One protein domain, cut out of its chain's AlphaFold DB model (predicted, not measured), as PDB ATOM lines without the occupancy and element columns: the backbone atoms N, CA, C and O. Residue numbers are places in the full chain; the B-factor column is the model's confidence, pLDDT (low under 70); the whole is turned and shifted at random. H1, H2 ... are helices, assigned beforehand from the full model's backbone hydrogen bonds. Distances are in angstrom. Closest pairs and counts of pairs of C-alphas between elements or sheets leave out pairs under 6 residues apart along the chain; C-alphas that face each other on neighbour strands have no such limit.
ATOM      1  N   LEU A   2     159.817 168.342 190.984       81.75
ATOM      2  CA  LEU A   2     160.582 169.021 192.032       81.75
ATOM      3  C   LEU A   2     159.783 170.201 192.604       81.75
ATOM      4  O   LEU A   2     159.402 171.103 191.859       81.75
ATOM      5  N   THR A   3     159.542 170.206 193.913       87.19
ATOM      6  CA  THR A   3     158.817 171.278 194.620       87.19
ATOM      7  C   THR A   3     159.725 172.036 195.592       87.19
ATOM      8  O   THR A   3     160.763 171.525 196.012       87.19
ATOM      9  N   ALA A   4     159.317 173.243 196.001       87.25
ATOM     10  CA  ALA A   4     160.037 174.009 197.022       87.25
ATOM     11  C   ALA A   4     160.128 173.256 198.365       87.25
ATOM     12  O   ALA A   4     161.168 173.291 199.013       87.25
ATOM     13  N   LEU A   5     159.066 172.541 198.763       88.88
ATOM     14  CA  LEU A   5     159.057 171.735 199.989       88.88
ATOM     15  C   LEU A   5     160.080 170.596 199.930       88.88
ATOM     16  O   LEU A   5     160.847 170.433 200.872       88.88
ATOM     17  N   GLN A   6     160.147 169.875 198.808       88.25
ATOM     18  CA  GLN A   6     161.128 168.800 198.618       88.25
ATOM     19  C   GLN A   6     162.567 169.321 198.652       88.25
ATOM     20  O   GLN A   6     163.408 168.756 199.340       88.25
ATOM     21  N   LEU A   7     162.859 170.429 197.962       88.12
ATOM     22  CA  LEU A   7     164.198 171.022 198.017       88.12
ATOM     23  C   LEU A   7     164.562 171.524 199.416       88.12
ATOM     24  O   LEU A   7     165.720 171.413 199.818       88.12
ATOM     25  N   LEU A   8     163.599 172.082 200.154       89.19
ATOM     26  CA  LEU A   8     163.811 172.505 201.536       89.19
ATOM     27  C   LEU A   8     164.141 171.313 202.440       89.19
ATOM     28  O   LEU A   8     165.031 171.424 203.282       89.19
ATOM     29  N   GLU A   9     163.444 170.193 202.259       89.94
ATOM     30  CA  GLU A   9     163.690 168.944 202.979       89.94
ATOM     31  C   GLU A   9     165.091 168.397 202.673       89.94
ATOM     32  O   GLU A   9     165.885 168.219 203.596       89.94
ATOM     33  N   TYR A  10     165.445 168.242 201.391       89.50
ATOM     34  CA  TYR A  10     166.778 167.779 200.984       89.50
ATOM     35  C   TYR A  10     167.883 168.676 201.547       89.50
ATOM     36  O   TYR A  10     168.839 168.196 202.156       89.50
ATOM     37  N   PHE A  11     167.733 169.996 201.408       87.56
ATOM     38  CA  PHE A  11     168.670 170.966 201.968       87.56
ATOM     39  C   PHE A  11     168.830 170.803 203.487       87.56
ATOM     40  O   PHE A  11     169.955 170.771 203.985       87.56
ATOM     41  N   SER A  12     167.718 170.696 204.220       86.31
ATOM     42  CA  SER A  12     167.725 170.622 205.685       86.31
ATOM     43  C   SER A  12     168.391 169.342 206.193       86.31
ATOM     44  O   SER A  12     169.118 169.395 207.184       86.31
ATOM     45  N   ASN A  13     168.202 168.227 205.483       88.88
ATOM     46  CA  ASN A  13     168.801 166.936 205.825       88.88
ATOM     47  C   ASN A  13     170.328 166.943 205.637       88.88
ATOM     48  O   ASN A  13     171.076 166.470 206.496       88.88
ATOM     49  N   HIS A  14     170.820 167.529 204.540       90.38
ATOM     50  CA  HIS A  14     172.251 167.483 204.214       90.38
ATOM     51  C   HIS A  14     173.076 168.569 204.896       90.38
ATOM     52  O   HIS A  14     174.217 168.317 205.269       90.38
ATOM     53  N   VAL A  15     172.527 169.765 205.129       87.31
ATOM     54  CA  VAL A  15     173.301 170.867 205.736       87.31
ATOM     55  C   VAL A  15     173.722 170.580 207.187       87.31
ATOM     56  O   VAL A  15     174.704 171.141 207.666       87.31
ATOM     57  N   GLN A  16     172.985 169.713 207.889       83.19
ATOM     58  CA  GLN A  16     173.280 169.306 209.268       83.19
ATOM     59  C   GLN A  16     174.187 168.071 209.349       83.19
ATOM     60  O   GLN A  16     174.656 167.721 210.432       83.19
ATOM     61  N   SER A  17     174.427 167.400 208.220       85.75
ATOM     62  CA  SER A  17     175.208 166.169 208.186       85.75
ATOM     63  C   SER A  17     176.703 166.462 208.384       85.75
ATOM     64  O   SER A  17     177.226 167.423 207.810       85.75
ATOM     65  N   PRO A  18     177.424 165.659 209.189       83.81
ATOM     66  CA  PRO A  18     178.841 165.880 209.435       83.81
ATOM     67  C   PRO A  18     179.670 165.630 208.169       83.81
ATOM     68  O   PRO A  18     179.468 164.651 207.455       83.81
ATOM     69  N   VAL A  19     180.654 166.494 207.922       85.62
ATOM     70  CA  VAL A  19     181.645 166.294 206.857       85.62
ATOM     71  C   VAL A  19     182.769 165.403 207.382       85.62
ATOM     72  O   VAL A  19     183.538 165.808 208.255       85.62
ATOM     73  N   ILE A  20     182.873 164.191 206.838       84.19
ATOM     74  CA  ILE A  20     183.928 163.228 207.171       84.19
ATOM     75  C   ILE A  20     185.009 163.298 206.088       84.19
ATOM     76  O   ILE A  20     184.902 162.649 205.051       84.19
ATOM     77  N   ALA A  21     186.039 164.109 206.333       82.94
ATOM     78  CA  ALA A  21     187.195 164.242 205.446       82.94
ATOM     79  C   ALA A  21     188.261 163.172 205.732       82.94
ATOM     80  O   ALA A  21     188.359 162.671 206.856       82.94
ATOM     81  N   HIS A  22     189.102 162.869 204.738       82.56
ATOM     82  CA  HIS A  22     190.251 161.986 204.939       82.56
ATOM     83  C   HIS A  22     191.228 162.580 205.984       82.56
ATOM     84  O   HIS A  22     191.493 163.784 205.923       82.56
ATOM     85  N   PRO A  23     191.802 161.789 206.919       80.12
ATOM     86  CA  PRO A  23     192.718 162.298 207.952       80.12
ATOM     87  C   PRO A  23     193.938 163.042 207.397       80.12
ATOM     88  O   PRO A  23     194.360 164.048 207.960       80.12
ATOM     89  N   ASP A  24     194.461 162.572 206.264       82.25
ATOM     90  CA  ASP A  24     195.633 163.154 205.595       82.25
ATOM     91  C   ASP A  24     195.303 164.356 204.687       82.25
ATOM     92  O   ASP A  24     196.177 164.867 203.983       82.25
ATOM     93  N   LEU A  25     194.046 164.821 204.664       82.94
ATOM     94  CA  LEU A  25     193.663 165.985 203.869       82.94
ATOM     95  C   LEU A  25     194.313 167.248 204.442       82.94
ATOM     96  O   LEU A  25     194.131 167.588 205.614       82.94
ATOM     97  N   ASN A  26     195.047 167.981 203.603       84.81
ATOM     98  CA  ASN A  26     195.707 169.195 204.062       84.81
ATOM     99  C   ASN A  26     194.666 170.266 204.502       84.81
ATOM    100  O   ASN A  26     193.555 170.324 203.959       84.81
ATOM    101  N   PRO A  27     195.001 171.138 205.476       85.50
ATOM    102  CA  PRO A  27     194.043 172.103 206.023       85.50
ATOM    103  C   PRO A  27     193.510 173.133 205.019       85.50
ATOM    104  O   PRO A  27     192.409 173.649 205.203       85.50
ATOM    105  N   GLU A  28     194.282 173.472 203.988       85.06
ATOM    106  CA  GLU A  28     193.901 174.457 202.971       85.06
ATOM    107  C   GLU A  28     192.844 173.885 202.022       85.06
ATOM    108  O   GLU A  28     191.763 174.456 201.877       85.06
ATOM    109  N   THR A  29     193.099 172.698 201.476       86.50
ATOM    110  CA  THR A  29     192.157 171.932 200.659       86.50
ATOM    111  C   THR A  29     190.862 171.668 201.423       86.50
ATOM    112  O   THR A  29     189.777 171.828 200.863       86.50
ATOM    113  N   LYS A  30     190.939 171.356 202.725       88.44
ATOM    114  CA  LYS A  30     189.742 171.201 203.564       88.44
ATOM    115  C   LYS A  30     188.884 172.473 203.599       88.44
ATOM    116  O   LYS A  30     187.675 172.388 203.401       88.44
ATOM    117  N   LYS A  31     189.492 173.653 203.784       89.75
ATOM    118  CA  LYS A  31     188.767 174.939 203.758       89.75
ATOM    119  C   LYS A  31     188.124 175.212 202.399       89.75
ATOM    120  O   LYS A  31     186.988 175.677 202.347       89.75
ATOM    121  N   ILE A  32     188.830 174.911 201.309       91.25
ATOM    122  CA  ILE A  32     188.320 175.069 199.939       91.25
ATOM    123  C   ILE A  32     187.100 174.166 199.705       91.25
ATOM    124  O   ILE A  32     186.081 174.640 199.201       91.25
ATOM    125  N   MET A  33     187.165 172.899 200.121       91.62
ATOM    126  CA  MET A  33     186.045 171.953 200.047       91.62
ATOM    127  C   MET A  33     184.833 172.433 200.864       91.62
ATOM    128  O   MET A  33     183.696 172.374 200.393       91.62
ATOM    129  N   GLU A  34     185.060 172.938 202.080       91.44
ATOM    130  CA  GLU A  34     184.004 173.492 202.940       91.44
ATOM    131  C   GLU A  34     183.357 174.743 202.320       91.44
ATOM    132  O   GLU A  34     182.132 174.893 202.352       91.44
ATOM    133  N   ALA A  35     184.151 175.622 201.703       92.69
ATOM    134  CA  ALA A  35     183.657 176.802 200.997       92.69
ATOM    135  C   ALA A  35     182.846 176.437 199.742       92.69
ATOM    136  O   ALA A  35     181.778 177.008 199.509       92.69
ATOM    137  N   GLU A  36     183.304 175.453 198.962       94.12
ATOM    138  CA  GLU A  36     182.559 174.901 197.823       94.12
ATOM    139  C   GLU A  36     181.209 174.327 198.277       94.12
ATOM    140  O   GLU A  36     180.161 174.710 197.752       94.12
ATOM    141  N   SER A  37     181.222 173.489 199.318       93.69
ATOM    142  CA  SER A  37     180.011 172.892 199.895       93.69
ATOM    143  C   SER A  37     179.033 173.968 200.371       93.69
ATOM    144  O   SER A  37     177.844 173.930 200.060       93.69
ATOM    145  N   THR A  38     179.546 174.989 201.062       92.44
ATOM    146  CA  THR A  38     178.761 176.137 201.535       92.44
ATOM    147  C   THR A  38     178.110 176.900 200.379       92.44
ATOM    148  O   THR A  38     176.931 177.248 200.455       92.44
ATOM    149  N   SER A  39     178.844 177.129 199.285       93.88
ATOM    150  CA  SER A  39     178.304 177.754 198.071       93.88
ATOM    151  C   SER A  39     177.168 176.930 197.462       93.88
ATOM    152  O   SER A  39     176.113 177.480 197.135       93.88
ATOM    153  N   THR A  40     177.343 175.608 197.385       94.81
ATOM    154  CA  THR A  40     176.318 174.676 196.897       94.81
ATOM    155  C   THR A  40     175.045 174.746 197.740       94.81
ATOM    156  O   THR A  40     173.945 174.895 197.204       94.81
ATOM    157  N   PHE A  41     175.179 174.739 199.066       93.19
ATOM    158  CA  PHE A  41     174.044 174.880 199.975       93.19
ATOM    159  C   PHE A  41     173.321 176.223 199.820       93.19
ATOM    160  O   PHE A  41     172.088 176.256 199.771       93.19
ATOM    161  N   PHE A  42     174.056 177.332 199.700       91.31
ATOM    162  CA  PHE A  42     173.446 178.645 199.478       91.31
ATOM    163  C   PHE A  42     172.703 178.734 198.147       91.31
ATOM    164  O   PHE A  42     171.600 179.285 198.113       91.31
ATOM    165  N   TYR A  43     173.258 178.151 197.083       93.50
ATOM    166  CA  TYR A  43     172.608 178.109 195.778       93.50
ATOM    167  C   TYR A  43     171.239 177.417 195.861       93.50
ATOM    168  O   TYR A  43     170.220 178.006 195.490       93.50
ATOM    169  N   PHE A  44     171.185 176.206 196.426       93.12
ATOM    170  CA  PHE A  44     169.922 175.475 196.555       93.12
ATOM    171  C   PHE A  44     168.935 176.166 197.491       93.12
ATOM    172  O   PHE A  44     167.750 176.225 197.180       93.12
ATOM    173  N   LYS A  45     169.407 176.785 198.580       91.00
ATOM    174  CA  LYS A  45     168.553 177.602 199.450       91.00
ATOM    175  C   LYS A  45     167.912 178.763 198.682       91.00
ATOM    176  O   LYS A  45     166.731 179.039 198.884       91.00
ATOM    177  N   SER A  46     168.665 179.425 197.801       91.00
ATOM    178  CA  SER A  46     168.146 180.512 196.962       91.00
ATOM    179  C   SER A  46     167.071 180.015 195.994       91.00
ATOM    180  O   SER A  46     165.976 180.573 195.957       91.00
ATOM    181  N   ILE A  47     167.337 178.920 195.275       92.62
ATOM    182  CA  ILE A  47     166.373 178.310 194.345       92.62
ATOM    183  C   ILE A  47     165.094 177.863 195.065       92.62
ATOM    184  O   ILE A  47     163.997 178.098 194.560       92.62
ATOM    185  N   THR A  48     165.200 177.293 196.269       92.31
ATOM    186  CA  THR A  48     164.039 176.930 197.096       92.31
ATOM    187  C   THR A  48     163.149 178.135 197.394       92.31
ATOM    188  O   THR A  48     161.925 178.050 197.273       92.31
ATOM    189  N   VAL A  49     163.747 179.275 197.756       91.50
ATOM    190  CA  VAL A  49     163.013 180.518 198.035       91.50
ATOM    191  C   VAL A  49     162.356 181.072 196.771       91.50
ATOM    192  O   VAL A  49     161.220 181.537 196.831       91.50
ATOM    193  N   GLU A  50     163.035 181.022 195.627       91.75
ATOM    194  CA  GLU A  50     162.481 181.483 194.350       91.75
ATOM    195  C   GLU A  50     161.304 180.619 193.885       91.75
ATOM    196  O   GLU A  50     160.267 181.158 193.497       91.75
ATOM    197  N   LEU A  51     161.406 179.294 194.010       92.06
ATOM    198  CA  LEU A  51     160.294 178.375 193.749       92.06
ATOM    199  C   LEU A  51     159.105 178.647 194.675       92.06
ATOM    200  O   LEU A  51     157.970 178.704 194.209       92.06
ATOM    201  N   ALA A  52     159.350 178.892 195.966       91.25
ATOM    202  CA  ALA A  52     158.295 179.272 196.908       91.25
ATOM    203  C   ALA A  52     157.628 180.618 196.553       91.25
ATOM    204  O   ALA A  52     156.473 180.844 196.905       91.25
ATOM    205  N   ARG A  53     158.338 181.501 195.838       92.31
ATOM    206  CA  ARG A  53     157.834 182.788 195.324       92.31
ATOM    207  C   ARG A  53     157.197 182.692 193.933       92.31
ATOM    208  O   ARG A  53     156.811 183.720 193.385       92.31
ATOM    209  N   GLY A  54     157.064 181.489 193.375       90.81
ATOM    210  CA  GLY A  54     156.386 181.256 192.099       90.81
ATOM    211  C   GLY A  54     157.296 181.211 190.870       90.81
ATOM    212  O   GLY A  54     156.784 181.346 189.760       90.81
ATOM    213  N   LEU A  55     158.613 181.013 191.026       92.19
ATOM    214  CA  LEU A  55     159.496 180.703 189.892       92.19
ATOM    215  C   LEU A  55     158.967 179.479 189.130       92.19
ATOM    216  O   LEU A  55     158.569 178.478 189.731       92.19
ATOM    217  N   ASN A  56     158.982 179.542 187.798       92.56
ATOM    218  CA  ASN A  56     158.553 178.424 186.968       92.56
ATOM    219  C   ASN A  56     159.454 177.196 187.197       92.56
ATOM    220  O   ASN A  56     160.681 177.295 187.193       92.56
ATOM    221  N   GLN A  57     158.854 176.014 187.352       89.69
ATOM    222  CA  GLN A  57     159.597 174.787 187.651       89.69
ATOM    223  C   GLN A  57     160.603 174.416 186.550       89.69
ATOM    224  O   GLN A  57     161.719 173.997 186.853       89.69
ATOM    225  N   GLN A  58     160.238 174.580 185.277       92.06
ATOM    226  CA  GLN A  58     161.127 174.267 184.158       92.06
ATOM    227  C   GLN A  58     162.314 175.232 184.107       92.06
ATOM    228  O   GLN A  58     163.443 174.837 183.804       92.06
ATOM    229  N   GLU A  59     162.069 176.493 184.453       93.06
ATOM    230  CA  GLU A  59     163.116 177.497 184.594       93.06
ATOM    231  C   GLU A  59     164.066 177.143 185.746       93.06
ATOM    232  O   GLU A  59     165.280 177.118 185.546       93.06
ATOM    233  N   ALA A  60     163.540 176.748 186.910       93.38
ATOM    234  CA  ALA A  60     164.351 176.286 188.037       93.38
ATOM    235  C   ALA A  60     165.207 175.058 187.677       93.38
ATOM    236  O   ALA A  60     166.403 175.042 187.959       93.38
ATOM    237  N   ILE A  61     164.634 174.057 186.995       94.31
ATOM    238  CA  ILE A  61     165.371 172.871 186.522       94.31
ATOM    239  C   ILE A  61     166.504 173.276 185.572       94.31
ATOM    240  O   ILE A  61     167.621 172.770 185.688       94.31
ATOM    241  N   THR A  62     166.242 174.210 184.656       94.19
ATOM    242  CA  THR A  62     167.255 174.720 183.720       94.19
ATOM    243  C   THR A  62     168.409 175.384 184.470       94.19
ATOM    244  O   THR A  62     169.577 175.118 184.179       94.19
ATOM    245  N   GLN A  63     168.099 176.198 185.481       93.69
ATOM    246  CA  GLN A  63     169.112 176.838 186.312       93.69
ATOM    247  C   GLN A  63     169.916 175.823 187.135       93.69
ATOM    248  O   GLN A  63     171.143 175.921 187.166       93.69
ATOM    249  N   ILE A  64     169.259 174.825 187.738       95.12
ATOM    250  CA  ILE A  64     169.917 173.756 188.504       95.12
ATOM    251  C   ILE A  64     170.888 172.981 187.611       95.12
ATOM    252  O   ILE A  64     172.035 172.764 187.993       95.12
ATOM    253  N   ARG A  65     170.470 172.604 186.398       95.44
ATOM    254  CA  ARG A  65     171.338 171.905 185.433       95.44
ATOM    255  C   ARG A  65     172.551 172.745 185.053       95.44
ATOM    256  O   ARG A  65     173.666 172.229 184.993       95.44
ATOM    257  N   TYR A  66     172.351 174.044 184.835       94.06
ATOM    258  CA  TYR A  66     173.453 174.964 184.575       94.06
ATOM    259  C   TYR A  66     174.428 175.031 185.758       94.06
ATOM    260  O   TYR A  66     175.639 174.951 185.554       94.06
ATOM    261  N   PHE A  67     173.922 175.102 186.990       95.06
ATOM    262  CA  PHE A  67     174.745 175.062 188.199       95.06
ATOM    263  C   PHE A  67     175.534 173.752 188.327       95.06
ATOM    264  O   PHE A  67     176.752 173.801 188.480       95.06
ATOM    265  N   LEU A  68     174.882 172.589 188.201       95.94
ATOM    266  CA  LEU A  68     175.536 171.279 188.316       95.94
ATOM    267  C   LEU A  68     176.648 171.106 187.276       95.94
ATOM    268  O   LEU A  68     177.746 170.675 187.623       95.94
ATOM    269  N   LYS A  69     176.415 171.550 186.034       94.81
ATOM    270  CA  LYS A  69     177.440 171.569 184.984       94.81
ATOM    271  C   LYS A  69     178.655 172.406 185.381       94.81
ATOM    272  O   LYS A  69     179.788 171.968 185.211       94.81
ATOM    273  N   ARG A  70     178.449 173.614 185.905       92.38
ATOM    274  CA  ARG A  70     179.556 174.496 186.313       92.38
ATOM    275  C   ARG A  70     180.304 173.976 187.525       92.38
ATOM    276  O   ARG A  70     181.528 174.047 187.559       92.38
ATOM    277  N   ARG A  71     179.566 173.446 188.500       93.94
ATOM    278  CA  ARG A  71     180.133 172.778 189.666       93.94
ATOM    279  C   ARG A  71     181.033 171.633 189.219       93.94
ATOM    280  O   ARG A  71     182.163 171.553 189.687       93.94
ATOM    281  N   TRP A  72     180.574 170.815 188.271       93.50
ATOM    282  CA  TRP A  72     181.347 169.707 187.719       93.50
ATOM    283  C   TRP A  72     182.676 170.140 187.098       93.50
ATOM    284  O   TRP A  72     183.706 169.551 187.416       93.50
ATOM    285  N   GLU A  73     182.683 171.199 186.286       90.50
ATOM    286  CA  GLU A  73     183.915 171.721 185.671       90.50
ATOM    287  C   GLU A  73     185.011 172.056 186.692       90.50
ATOM    288  O   GLU A  73     186.199 171.904 186.393       90.50
ATOM    289  N   PHE A  74     184.611 172.468 187.897       90.19
ATOM    290  CA  PHE A  74     185.511 172.707 189.017       90.19
ATOM    291  C   PHE A  74     185.855 171.410 189.767       90.19
ATOM    292  O   PHE A  74     187.021 171.020 189.819       90.19
ATOM    293  N   ILE A  75     184.857 170.710 190.321       91.38
ATOM    294  CA  ILE A  75     185.108 169.601 191.256       91.38
ATOM    295  C   ILE A  75     185.657 168.338 190.581       91.38
ATOM    296  O   ILE A  75     186.244 167.505 191.258       91.38
ATOM    297  N   LYS A  76     185.532 168.169 189.256       88.50
ATOM    298  CA  LYS A  76     186.086 166.995 188.547       88.50
ATOM    299  C   LYS A  76     187.602 166.850 188.710       88.50
ATOM    300  O   LYS A  76     188.140 165.749 188.598       88.50
ATOM    301  N   LYS A  77     188.292 167.957 188.995       84.44
ATOM    302  CA  LYS A  77     189.740 168.016 189.226       84.44
ATOM    303  C   LYS A  77     190.124 167.850 190.695       84.44
ATOM    304  O   LYS A  77     191.305 167.934 191.003       84.44
ATOM    305  N   THR A  78     189.152 167.672 191.588       88.12
ATOM    306  CA  THR A  78     189.388 167.711 193.029       88.12
ATOM    307  C   THR A  78     189.129 166.366 193.681       88.12
ATOM    308  O   THR A  78     188.414 165.518 193.136       88.12
ATOM    309  N   ASN A  79     189.675 166.160 194.874       87.62
ATOM    310  CA  ASN A  79     189.415 164.962 195.675       87.62
ATOM    311  C   ASN A  79     188.015 164.928 196.330       87.62
ATOM    312  O   ASN A  79     187.702 163.983 197.046       87.62
ATOM    313  N   TRP A  80     187.150 165.919 196.083       90.06
ATOM    314  CA  TRP A  80     185.737 165.906 196.495       90.06
ATOM    315  C   TRP A  80     184.748 165.854 195.323       90.06
ATOM    316  O   TRP A  80     183.554 166.113 195.502       90.06
ATOM    317  N   ALA A  81     185.217 165.470 194.131       92.00
ATOM    318  CA  ALA A  81     184.350 165.052 193.030       92.00
ATOM    319  C   ALA A  81     183.316 164.008 193.496       92.00
ATOM    320  O   ALA A  81     183.575 163.255 194.438       92.00
ATOM    321  N   TYR A  82     182.181 163.904 192.795       94.44
ATOM    322  CA  TYR A  82     181.095 162.980 193.153       94.44
ATOM    323  C   TYR A  82     181.587 161.553 193.430       94.44
ATOM    324  O   TYR A  82     181.316 161.009 194.493       94.44
ATOM    325  N   THR A  83     182.386 160.975 192.533       92.56
ATOM    326  CA  THR A  83     182.917 159.608 192.667       92.56
ATOM    327  C   THR A  83     184.102 159.477 193.628       92.56
ATOM    328  O   THR A  83     184.533 158.365 193.910       92.56
ATOM    329  N   ARG A  84     184.674 160.584 194.112       90.00
ATOM    330  CA  ARG A  84     185.835 160.575 195.020       90.00
ATOM    331  C   ARG A  84     185.449 160.828 196.462       90.00
ATOM    332  O   ARG A  84     186.086 160.298 197.358       90.00
ATOM    333  N   HIS A  85     184.391 161.598 196.689       92.50
ATOM    334  CA  HIS A  85     183.813 161.812 198.010       92.50
ATOM    335  C   HIS A  85     182.285 161.657 197.931       92.50
ATOM    336  O   HIS A  85     181.550 162.642 198.065       92.50
ATOM    337  N   PRO A  86     181.787 160.428 197.693       92.75
ATOM    338  CA  PRO A  86     180.375 160.179 197.402       92.75
ATOM    339  C   PRO A  86     179.462 160.665 198.525       92.75
ATOM    340  O   PRO A  86     178.484 161.354 198.256       92.75
ATOM    341  N   PHE A  87     179.821 160.415 199.784       92.62
ATOM    342  CA  PHE A  87     179.012 160.794 200.949       92.62
ATOM    343  C   PHE A  87     179.263 162.216 201.469       92.62
ATOM    344  O   PHE A  87     178.824 162.549 202.568       92.62
ATOM    345  N   LEU A  88     179.958 163.076 200.713       93.81
ATOM    346  CA  LEU A  88     180.011 164.496 201.062       93.81
ATOM    347  C   LEU A  88     178.575 165.055 201.034       93.81
ATOM    348  O   LEU A  88     177.914 164.920 200.002       93.81
ATOM    349  N   PRO A  89     178.081 165.729 202.089       94.88
ATOM    350  CA  PRO A  89     176.685 166.165 202.136       94.88
ATOM    351  C   PRO A  89     176.256 167.060 200.959       94.88
ATOM    352  O   PRO A  89     175.144 166.938 200.452       94.88
ATOM    353  N   ALA A  90     177.154 167.910 200.448       95.50
ATOM    354  CA  ALA A  90     176.890 168.699 199.242       95.50
ATOM    355  C   ALA A  90     176.743 167.826 197.979       95.50
ATOM    356  O   ALA A  90     175.898 168.108 197.131       95.50
ATOM    357  N   ASN A  91     177.520 166.743 197.863       96.00
ATOM    358  CA  ASN A  91     177.404 165.785 196.760       96.00
ATOM    359  C   ASN A  91     176.100 164.988 196.844       96.00
ATOM    360  O   ASN A  91     175.439 164.823 195.823       96.00
ATOM    361  N   GLN A  92     175.706 164.565 198.044       95.00
ATOM    362  CA  GLN A  92     174.449 163.852 198.283       95.00
ATOM    363  C   GLN A  92     173.220 164.724 197.999       95.00
ATOM    364  O   GLN A  92     172.273 164.265 197.362       95.00
ATOM    365  N   LEU A  93     173.257 166.008 198.371       96.06
ATOM    366  CA  LEU A  93     172.219 166.965 197.985       96.06
ATOM    367  C   LEU A  93     172.103 167.083 196.459       96.06
ATOM    368  O   LEU A  93     171.004 167.011 195.911       96.06
ATOM    369  N   CYS A  94     173.230 167.255 195.763       96.94
ATOM    370  CA  CYS A  94     173.242 167.314 194.303       96.94
ATOM    371  C   CYS A  94     172.707 166.026 193.665       96.94
ATOM    372  O   CYS A  94     171.957 166.126 192.697       96.94
ATOM    373  N   LEU A  95     173.062 164.852 194.203       96.44
ATOM    374  CA  LEU A  95     172.577 163.547 193.747       96.44
ATOM    375  C   LEU A  95     171.052 163.456 193.837       96.44
ATOM    376  O   LEU A  95     170.409 163.262 192.812       96.44
ATOM    377  N   GLN A  96     170.471 163.714 195.011       94.56
ATOM    378  CA  GLN A  96     169.014 163.665 195.203       94.56
ATOM    379  C   GLN A  96     168.267 164.640 194.289       94.56
ATOM    380  O   GLN A  96     167.199 164.336 193.754       94.56
ATOM    381  N   VAL A  97     168.831 165.832 194.080       95.31
ATOM    382  CA  VAL A  97     168.254 166.791 193.134       95.31
ATOM    383  C   VAL A  97     168.356 166.276 191.698       95.31
ATOM    384  O   VAL A  97     167.389 166.418 190.952       95.31
ATOM    385  N   ALA A  98     169.488 165.688 191.304       95.94
ATOM    386  CA  ALA A  98     169.686 165.129 189.969       95.94
ATOM    387  C   ALA A  98     168.719 163.968 189.683       95.94
ATOM    388  O   ALA A  98     168.094 163.966 188.625       95.94
ATOM    389  N   GLU A  99     168.525 163.059 190.641       94.81
ATOM    390  CA  GLU A  99     167.546 161.961 190.579       94.81
ATOM    391  C   GLU A  99     166.128 162.488 190.333       94.81
ATOM    392  O   GLU A  99     165.405 161.988 189.472       94.81
ATOM    393  N   GLN A 100     165.748 163.576 191.006       92.81
ATOM    394  CA  GLN A 100     164.400 164.137 190.901       92.81
ATOM    395  C   GLN A 100     164.126 164.911 189.599       92.81
ATOM    396  O   GLN A 100     162.960 165.130 189.242       92.81
ATOM    397  N   ILE A 101     165.169 165.382 188.906       94.00
ATOM    398  CA  ILE A 101     165.043 166.159 187.658       94.00
ATOM    399  C   ILE A 101     165.429 165.370 186.407       94.00
ATOM    400  O   ILE A 101     165.330 165.925 185.304       94.00
ATOM    401  N   ALA A 102     165.899 164.133 186.564       93.12
ATOM    402  CA  ALA A 102     166.274 163.280 185.451       93.12
ATOM    403  C   ALA A 102     165.069 162.957 184.566       93.12
ATOM    404  O   ALA A 102     163.963 162.684 185.039       93.12
TER     405      ALA A 102
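AT A GLANCE: This is residues 2 to 102 of the 838 residues of an uncharacterized protein of Legionella birminghamensis (UniProt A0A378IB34). Four helices make an up-and-down bundle, each running against the one before it in the chain, and the longest of them, H2, lies along the long direction of the domain. Seen along that direction, H1, H2, H3 and H4 stand at the four corners of a ring, with H1 and H3 at opposite corners and the shorter H4 slanting from the side of H1 and H2 towards H3. The printed part has 101 residues with four named helices, in the order H1, H2, H3, H4, and no named strand; the class is all helix. It is compact, with a radius of gyration of the C-alphas of 13.7 A, yet elongated in outline, spanning 45 by 26 by 20 A.

IN THESE COORDINATES: Find C-alpha 27 at (194.043, 172.103, 206.023); from there H2, residues 27 to 52, runs 37.6 A to C-alpha 52 at (158.295, 179.272, 196.908). Look next at H3, residues 57 to 75, which measures 26.3 A from first to last C-alpha. H1, residues 4 to 15, begins at C-alpha 4 at (160.037, 174.009, 197.022) and measures 16.2 A. H4, residues 89 to 101, is 18.6 A long and ends at C-alpha 101 at (165.043, 166.159, 187.658).

HOW THE PARTS SIT: Start at H2, the hub, which touches the three other helices. With residues 41 to 52 alone it touches H1, opposite ways at a shallow tilt of 18 degrees; the closest C-alphas, of Ala 4 and Thr 48, are 5.0 A apart, and the two helices form a hairpin. H2 and H3 form another hairpin, opposite ways at a shallow tilt of 7 degrees. They only just touch, with 3 pairs of C-alphas within 8 A, through residues 47 to 51 and 57 to 60 alone; the closest C-alphas, of Ile 47 and Ala 60, are 6.9 A apart. H2 touches H4 with residues 37 to 41 alone, and H4 touches H2 with residues 89 to 90 alone; the closest C-alphas, of Ser 37 and Ala 90, are 5.3 A apart. H2 and H4 run the same way at a tilt of 36 degrees, only just steep. Look at His 14 and Pro 89 for the closest C-alphas of H1 and H4, 5.1 A apart; these helices touch, opposite ways at a shallow tilt of 24 degrees. H3 and H4 are close but not clearly touching, with the closest C-alphas, of Ile 61 and Ile 101, 6.8 A apart. H1 and H3 are apart. In H1, H2, H3 and H4 every backbone O i to N i+4 pair is within hydrogen-bond range.

THE WHOLE: The two C-alphas farthest apart, those of Asp 24 and Gly 54, are 45.3 A from each other. The links H1 to H2, with 11 residues, and H3 to H4, with 13, are long, while H2 to H3 is tight. The printed part has no cut, its mean pLDDT is 90.9, and no printed residue is under 70.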